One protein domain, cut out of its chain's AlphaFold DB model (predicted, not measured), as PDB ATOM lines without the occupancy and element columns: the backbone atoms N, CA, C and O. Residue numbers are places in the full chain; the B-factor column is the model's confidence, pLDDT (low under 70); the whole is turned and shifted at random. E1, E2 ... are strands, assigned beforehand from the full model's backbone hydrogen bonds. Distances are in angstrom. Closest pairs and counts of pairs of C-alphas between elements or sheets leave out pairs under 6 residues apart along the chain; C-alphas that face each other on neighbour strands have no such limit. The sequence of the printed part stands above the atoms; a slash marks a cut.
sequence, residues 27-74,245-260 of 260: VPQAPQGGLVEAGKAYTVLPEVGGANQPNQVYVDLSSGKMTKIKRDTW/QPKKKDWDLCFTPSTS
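This is residues 27 to 74 and 245 to 260 of the 260 residues of an uncharacterized protein of Capnocytophaga sp (UniProt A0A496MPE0). With little regular structure, this is a small sheet of three short strands: the hairpin E1 and E2, with E3 on the other side of E1. A long loop, residues 27 to 54, runs past one face of it. The 64 printed residues hold no named helix and three strands, E1, E2, E3, in sheet order E2, E1, E3, antiparallel; the class is all strand, with 13 residues in named elements. The whole is only just compact, close to loose, with a radius of gyration of the C-alphas of 12.3 A and spans of 36 by 27 by 22 A.

E1, residues 55 to 59, is 12.7 A long from C-alpha 55 at (189.080, 125.760, 117.309). E2, residues 66 to 70, is 13.2 A long. E3, residues 253 to 255, is 6.4 A long, ending at (189.986, 133.778, 114.231).

E1 and E2 are antiparallel at 159 degrees; N 58 and O 67 are within hydrogen-bond range at 2.9 A. E1 and E3 are antiparallel at 161 degrees, with N 59 and O 253 at 2.8 A. E2 and E3 are apart.

Residues 75 to 244 are not printed; C-alphas 74 and 245 are 11.0 A apart. Residues 27 to 34 and 259 to 260 have pLDDT under 70.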
ATOM      1  N   VAL A  27     170.326 136.282 106.426       48.97
ATOM      2  CA  VAL A  27     171.746 136.619 106.473       48.97
ATOM      3  C   VAL A  27     172.342 136.068 105.186       48.97
ATOM      4  O   VAL A  27     172.292 134.848 105.004       48.97
ATOM      5  N   PRO A  28     172.891 136.910 104.291       49.12
ATOM      6  CA  PRO A  28     173.493 136.419 103.064       49.12
ATOM      7  C   PRO A  28     174.652 135.494 103.436       49.12
ATOM      8  O   PRO A  28     175.685 135.933 103.947       49.12
ATOM      9  N   GLN A  29     174.437 134.191 103.257       55.59
ATOM     10  CA  GLN A  29     175.435 133.176 103.556       55.59
ATOM     11  C   GLN A  29     176.573 133.286 102.543       55.59
ATOM     12  O   GLN A  29     176.345 133.619 101.378       55.59
ATOM     13  N   ALA A  30     177.800 133.018 102.993       56.00
ATOM     14  CA  ALA A  30     178.955 132.965 102.110       56.00
ATOM     15  C   ALA A  30     178.670 132.080 100.879       56.00
ATOM     16  O   ALA A  30     178.056 131.017 101.027       56.00
ATOM     17  N   PRO A  31     179.101 132.499  99.674       53.81
ATOM     18  CA  PRO A  31     178.881 131.726  98.462       53.81
ATOM     19  C   PRO A  31     179.480 130.326  98.623       53.81
ATOM     20  O   PRO A  31     180.666 130.173  98.924       53.81
ATOM     21  N   GLN A  32     178.671 129.281  98.424       51.91
ATOM     22  CA  GLN A  32     179.188 127.916  98.417       51.91
ATOM     23  C   GLN A  32     180.040 127.698  97.155       51.91
ATOM     24  O   GLN A  32     179.531 127.335  96.099       51.91
ATOM     25  N   GLY A  33     181.354 127.910  97.277       53.50
ATOM     26  CA  GLY A  33     182.347 127.453  96.298       53.50
ATOM     27  C   GLY A  33     182.704 128.426  95.169       53.50
ATOM     28  O   GLY A  33     183.125 127.967  94.109       53.50
ATOM     29  N   GLY A  34     182.581 129.741  95.374       66.38
ATOM     30  CA  GLY A  34     182.970 130.757  94.387       66.38
ATOM     31  C   GLY A  34     183.591 132.004  95.015       66.38
ATOM     32  O   GLY A  34     183.595 132.152  96.235       66.38
ATOM     33  N   LEU A  35     184.117 132.901  94.176       74.06
ATOM     34  CA  LEU A  35     184.539 134.226  94.631       74.06
ATOM     35  C   LEU A  35     183.320 135.040  95.071       74.06
ATOM     36  O   LEU A  35     182.249 134.974  94.464       74.06
ATOM     37  N   VAL A  36     183.508 135.827  96.117       81.69
ATOM     38  CA  VAL A  36     182.564 136.836  96.580       81.69
ATOM     39  C   VAL A  36     182.429 137.910  95.504       81.69
ATOM     40  O   VAL A  36     183.415 138.405  94.957       81.69
ATOM     41  N   GLU A  37     181.190 138.293  95.206       83.88
ATOM     42  CA  GLU A  37     180.904 139.359  94.252       83.88
ATOM     43  C   GLU A  37     181.244 140.734  94.844       83.88
ATOM     44  O   GLU A  37     180.756 141.116  95.912       83.88
ATOM     45  N   ALA A  38     182.069 141.504  94.132       81.62
ATOM     46  CA  ALA A  38     182.480 142.834  94.566       81.62
ATOM     47  C   ALA A  38     181.269 143.764  94.768       81.62
ATOM     48  O   ALA A  38     180.386 143.859  93.918       81.62
ATOM     49  N   GLY A  39     181.242 144.476  95.897       83.75
ATOM     50  CA  GLY A  39     180.164 145.409  96.236       83.75
ATOM     51  C   GLY A  39     178.912 144.764  96.837       83.75
ATOM     52  O   GLY A  39     178.000 145.496  97.224       83.75
ATOM     53  N   LYS A  40     178.861 143.431  96.978       86.56
ATOM     54  CA  LYS A  40     177.792 142.745  97.713       86.56
ATOM     55  C   LYS A  40     178.246 142.353  99.112       86.56
ATOM     56  O   LYS A  40     179.301 141.755  99.302       86.56
ATOM     57  N   ALA A  41     177.417 142.681 100.097       85.75
ATOM     58  CA  ALA A  41     177.617 142.219 101.460       85.75
ATOM     59  C   ALA A  41     177.371 140.708 101.549       85.75
ATOM     60  O   ALA A  41     176.414 140.188 100.973       85.75
ATOM     61  N   TYR A  42     178.212 140.018 102.312       87.31
ATOM     62  CA  TYR A  42     178.030 138.620 102.675       87.31
ATOM     63  C   TYR A  42     178.553 138.389 104.094       87.31
ATOM     64  O   TYR A  42     179.292 139.213 104.636       87.31
ATOM     65  N   THR A  43     178.132 137.299 104.726       88.44
ATOM     66  CA  THR A  43     178.518 136.962 106.100       88.44
ATOM     67  C   THR A  43     179.295 135.653 106.145       88.44
ATOM     68  O   THR A  43     178.896 134.648 105.554       88.44
ATOM     69  N   VAL A  44     180.391 135.663 106.904       90.12
ATOM     70  CA  VAL A  44     181.127 134.470 107.334       90.12
ATOM     71  C   VAL A  44     180.816 134.192 108.800       90.12
ATOM     72  O   VAL A  44     180.686 135.117 109.599       90.12
ATOM     73  N   LEU A  45     180.701 132.914 109.160       90.88
ATOM     74  CA  LEU A  45     180.427 132.472 110.527       90.88
ATOM     75  C   LEU A  45     181.520 131.489 110.967       90.88
ATOM     76  O   LEU A  45     181.332 130.277 110.848       90.88
ATOM     77  N   PRO A  46     182.684 131.982 111.434       91.75
ATOM     78  CA  PRO A  46     183.772 131.122 111.884       91.75
ATOM     79  C   PRO A  46     183.344 130.224 113.055       91.75
ATOM     80  O   PRO A  46     183.022 130.690 114.148       91.75
ATOM     81  N   GLU A  47     183.363 128.910 112.844       92.31
ATOM     82  CA  GLU A  47     182.955 127.930 113.854       92.31
ATOM     83  C   GLU A  47     184.066 127.638 114.877       92.31
ATOM     84  O   GLU A  47     184.819 126.666 114.754       92.31
ATOM     85  N   VAL A  48     184.135 128.427 115.950       91.75
ATOM     86  CA  VAL A  48     185.110 128.195 117.037       91.75
ATOM     87  C   VAL A  48     184.794 126.986 117.920       91.75
ATOM     88  O   VAL A  48     185.662 126.526 118.654       91.75
ATOM     89  N   GLY A  49     183.594 126.404 117.808       92.62
ATOM     90  CA  GLY A  49     183.227 125.146 118.473       92.62
ATOM     91  C   GLY A  49     182.623 125.286 119.874       92.62
ATOM     92  O   GLY A  49     182.751 124.364 120.673       92.62
ATOM     93  N   GLY A  50     181.969 126.413 120.178       91.25
ATOM     94  CA  GLY A  50     181.244 126.635 121.436       91.25
ATOM     95  C   GLY A  50     181.993 127.510 122.444       91.25
ATOM     96  O   GLY A  50     182.971 128.172 122.101       91.25
ATOM     97  N   ALA A  51     181.520 127.525 123.694       90.06
ATOM     98  CA  ALA A  51     181.951 128.480 124.721       90.06
ATOM     99  C   ALA A  51     183.437 128.358 125.121       90.06
ATOM    100  O   ALA A  51     184.078 129.365 125.405       90.06
ATOM    101  N   ASN A  52     184.003 127.147 125.091       91.75
ATOM    102  CA  ASN A  52     185.430 126.911 125.366       91.75
ATOM    103  C   ASN A  52     186.342 127.170 124.149       91.75
ATOM    104  O   ASN A  52     187.569 127.066 124.256       91.75
ATOM    105  N   GLN A  53     185.735 127.481 122.994       93.31
ATOM    106  CA  GLN A  53     186.388 127.832 121.733       93.31
ATOM    107  C   GLN A  53     187.563 126.896 121.379       93.31
ATOM    108  O   GLN A  53     188.721 127.324 121.345       93.31
ATOM    109  N   PRO A  54     187.314 125.588 121.173       95.69
ATOM    110  CA  PRO A  54     188.373 124.616 120.907       95.69
ATOM    111  C   PRO A  54     189.093 124.807 119.567       95.69
ATOM    112  O   PRO A  54     190.136 124.188 119.347       95.69
ATOM    113  N   ASN A  55     188.548 125.614 118.656       96.06
ATOM    114  CA  ASN A  55     189.080 125.760 117.309       96.06
ATOM    115  C   ASN A  55     189.567 127.179 117.020       96.06
ATOM    116  O   ASN A  55     188.988 128.160 117.480       96.06
ATOM    117  N   GLN A  56     190.586 127.249 116.170       95.19
ATOM    118  CA  GLN A  56     190.934 128.425 115.387       95.19
ATOM    119  C   GLN A  56     190.448 128.239 113.946       95.19
ATOM    120  O   GLN A  56     190.399 127.113 113.435       95.19
ATOM    121  N   VAL A  57     190.070 129.334 113.291       96.56
ATOM    122  CA  VAL A  57     189.464 129.298 111.957       96.56
ATOM    123  C   VAL A  57     190.153 130.303 111.045       96.56
ATOM    124  O   VAL A  57     190.090 131.506 111.279       96.56
ATOM    125  N   TYR A  58     190.784 129.802 109.987       96.06
ATOM    126  CA  TYR A  58     191.309 130.630 108.906       96.06
ATOM    127  C   TYR A  58     190.190 130.969 107.933       96.06
ATOM    128  O   TYR A  58     189.438 130.074 107.548       96.06
ATOM    129  N   VAL A  59     190.095 132.232 107.534       95.31
ATOM    130  CA  VAL A  59     189.039 132.754 106.666       95.31
ATOM    131  C   VAL A  59     189.675 133.409 105.446       95.31
ATOM    132  O   VAL A  59     190.502 134.306 105.590       95.31
ATOM    133  N   ASP A  60     189.268 132.963 104.263       95.06
ATOM    134  CA  ASP A  60     189.491 133.628 102.979       95.06
ATOM    135  C   ASP A  60     188.281 134.522 102.685       95.06
ATOM    136  O   ASP A  60     187.169 134.030 102.480       95.06
ATOM    137  N   LEU A  61     188.484 135.836 102.698       92.19
ATOM    138  CA  LEU A  61     187.451 136.836 102.452       92.19
ATOM    139  C   LEU A  61     187.147 137.011 100.959       92.19
ATOM    140  O   LEU A  61     186.122 137.599 100.607       92.19
ATOM    141  N   SER A  62     188.008 136.517 100.072       90.50
ATOM    142  CA  SER A  62     187.760 136.552  98.632       90.50
ATOM    143  C   SER A  62     186.770 135.473  98.204       90.50
ATOM    144  O   SER A  62     186.023 135.685  97.253       90.50
ATOM    145  N   SER A  63     186.727 134.340  98.912       90.25
ATOM    146  CA  SER A  63     185.870 133.200  98.563       90.25
ATOM    147  C   SER A  63     184.907 132.764  99.675       90.25
ATOM    148  O   SER A  63     184.138 131.823  99.492       90.25
ATOM    149  N   GLY A  64     185.006 133.349 100.870       89.94
ATOM    150  CA  GLY A  64     184.298 132.891 102.069       89.94
ATOM    151  C   GLY A  64     184.752 131.520 102.594       89.94
ATOM    152  O   GLY A  64     184.093 130.953 103.470       89.94
ATOM    153  N   LYS A  65     185.848 130.948 102.071       92.44
ATOM    154  CA  LYS A  65     186.337 129.627 102.491       92.44
ATOM    155  C   LYS A  65     186.870 129.709 103.915       92.44
ATOM    156  O   LYS A  65     187.677 130.570 104.248       92.44
ATOM    157  N   MET A  66     186.456 128.756 104.744       94.38
ATOM    158  CA  MET A  66     186.896 128.649 106.131       94.38
ATOM    159  C   MET A  66     187.619 127.324 106.367       94.38
ATOM    160  O   MET A  66     187.119 126.262 105.998       94.38
ATOM    161  N   THR A  67     188.794 127.378 106.991       95.69
ATOM    162  CA  THR A  67     189.569 126.196 107.394       95.69
ATOM    163  C   THR A  67     189.659 126.144 108.911       95.69
ATOM    164  O   THR A  67     190.307 126.981 109.536       95.69
ATOM    165  N   LYS A  68     188.984 125.157 109.502       95.94
ATOM    166  CA  LYS A  68     188.895 124.948 110.950       95.94
ATOM    167  C   LYS A  68     189.987 123.994 111.427       95.94
ATOM    168  O   LYS A  68     190.122 122.905 110.875       95.94
ATOM    169  N   ILE A  69     190.700 124.374 112.484       96.44
ATOM    170  CA  ILE A  69     191.747 123.567 113.121       96.44
ATOM    171  C   ILE A  69     191.572 123.618 114.637       96.44
ATOM    172  O   ILE A  69     191.297 124.676 115.199       96.44
ATOM    173  N   LYS A  70     191.765 122.489 115.321       96.56
ATOM    174  CA  LYS A  70     191.737 122.445 116.787       96.56
ATOM    175  C   LYS A  70     192.983 123.139 117.350       96.56
ATOM    176  O   LYS A  70     194.103 122.832 116.934       96.56
ATOM    177  N   ARG A  71     192.804 124.089 118.272       95.31
ATOM    178  CA  ARG A  71     193.866 125.034 118.666       95.31
ATOM    179  C   ARG A  71     195.002 124.422 119.489       95.31
ATOM    180  O   ARG A  71     196.056 125.029 119.575       95.31
ATOM    181  N   ASP A  72     194.825 123.222 120.039       95.88
ATOM    182  CA  ASP A  72     195.851 122.476 120.791       95.88
ATOM    183  C   ASP A  72     196.656 121.481 119.935       95.88
ATOM    184  O   ASP A  72     197.412 120.657 120.448       95.88
ATOM    185  N   THR A  73     196.511 121.545 118.609       97.44
ATOM    186  CA  THR A  73     197.230 120.650 117.689       97.44
ATOM    187  C   THR A  73     198.667 121.080 117.412       97.44
ATOM    188  O   THR A  73     199.423 120.286 116.857       97.44
ATOM    189  N   TRP A  74     199.074 122.284 117.819       98.25
ATOM    190  CA  TRP A  74     200.406 122.846 117.592       98.25
ATOM    191  C   TRP A  74     200.892 123.646 118.807       98.25
ATOM    192  O   TRP A  74     200.085 124.136 119.591       98.25
ATOM    193  N   GLN A 245     197.751 126.427 109.029       94.69
ATOM    194  CA  GLN A 245     197.264 127.481 108.134       94.69
ATOM    195  C   GLN A 245     197.136 126.996 106.680       94.69
ATOM    196  O   GLN A 245     197.944 126.170 106.252       94.69
ATOM    197  N   PRO A 246     196.198 127.524 105.877       96.62
ATOM    198  CA  PRO A 246     196.247 127.410 104.419       96.62
ATOM    199  C   PRO A 246     197.498 128.090 103.832       96.62
ATOM    200  O   PRO A 246     198.237 128.783 104.539       96.62
ATOM    201  N   LYS A 247     197.751 127.924 102.526       97.12
ATOM    202  CA  LYS A 247     198.827 128.673 101.853       97.12
ATOM    203  C   LYS A 247     198.612 130.167 102.068       97.12
ATOM    204  O   LYS A 247     197.478 130.627 102.112       97.12
ATOM    205  N   LYS A 248     199.689 130.945 102.180       95.25
ATOM    206  CA  LYS A 248     199.636 132.354 102.618       95.25
ATOM    207  C   LYS A 248     198.864 133.313 101.700       95.25
ATOM    208  O   LYS A 248     198.726 134.475 102.045       95.25
ATOM    209  N   LYS A 249     198.436 132.847 100.524       95.12
ATOM    210  CA  LYS A 249     197.598 133.591  99.570       95.12
ATOM    211  C   LYS A 249     196.123 133.174  99.607       95.12
ATOM    212  O   LYS A 249     195.325 133.785  98.914       95.12
ATOM    213  N   ASP A 250     195.789 132.153 100.396       95.25
ATOM    214  CA  ASP A 250     194.480 131.491 100.412       95.25
ATOM    215  C   ASP A 250     193.735 131.748 101.741       95.25
ATOM    216  O   ASP A 250     192.918 130.928 102.168       95.25
ATOM    217  N   TRP A 251     194.095 132.817 102.461       96.00
ATOM    218  CA  TRP A 251     193.416 133.290 103.671       96.00
ATOM    219  C   TRP A 251     193.806 134.738 103.997       96.00
ATOM    220  O   TRP A 251     194.914 135.170 103.680       96.00
ATOM    221  N   ASP A 252     192.918 135.442 104.697       94.50
ATOM    222  CA  ASP A 252     193.094 136.838 105.118       94.50
ATOM    223  C   ASP A 252     193.108 136.987 106.643       94.50
ATOM    224  O   ASP A 252     193.898 137.751 107.194       94.50
ATOM    225  N   LEU A 253     192.245 136.242 107.345       92.75
ATOM    226  CA  LEU A 253     192.082 136.334 108.798       92.75
ATOM    227  C   LEU A 253     192.252 134.971 109.471       92.75
ATOM    228  O   LEU A 253     191.867 133.940 108.921       92.75
ATOM    229  N   CYS A 254     192.773 134.975 110.698       92.81
ATOM    230  CA  CYS A 254     192.743 133.825 111.597       92.81
ATOM    231  C   CYS A 254     191.971 134.204 112.863       92.81
ATOM    232  O   CYS A 254     192.409 135.049 113.648       92.81
ATOM    233  N   PHE A 255     190.810 133.585 113.051       91.50
ATOM    234  CA  PHE A 255     189.986 133.778 114.231       91.50
ATOM    235  C   PHE A 255     190.389 132.779 115.317       91.50
ATOM    236  O   PHE A 255     190.389 131.567 115.094       91.50
ATOM    237  N   THR A 256     190.727 133.290 116.494       87.50
ATOM    238  CA  THR A 256     191.183 132.545 117.670       87.50
ATOM    239  C   THR A 256     190.509 133.114 118.925       87.50
ATOM    240  O   THR A 256     189.986 134.230 118.871       87.50
ATOM    241  N   PRO A 257     190.579 132.430 120.081       81.00
ATOM    242  CA  PRO A 257     190.051 132.972 121.336       81.00
ATOM    243  C   PRO A 257     190.724 134.264 121.821       81.00
ATOM    244  O   PRO A 257     190.240 134.888 122.762       81.00
ATOM    245  N   SER A 258     191.851 134.649 121.218       70.56
ATOM    246  CA  SER A 258     192.642 135.828 121.581       70.56
ATOM    247  C   SER A 258     192.813 136.802 120.410       70.56
ATOM    248  O   SER A 258     193.704 137.644 120.448       70.56
ATOM    249  N   THR A 259     191.988 136.690 119.362       64.00
ATOM    250  CA  THR A 259     191.982 137.650 118.251       64.00
ATOM    251  C   THR A 259     191.370 138.969 118.734       64.00
ATOM    252  O   THR A 259     190.187 139.003 119.071       64.00
ATOM    253  N   SER A 260     192.184 140.027 118.795       50.53
ATOM    254  CA  SER A 260     191.803 141.395 119.187       50.53
ATOM    255  C   SER A 260     191.743 142.343 118.001       50.53
ATOM    256  O   SER A 260     192.657 142.224 117.155       50.53
TER     257      SER A 260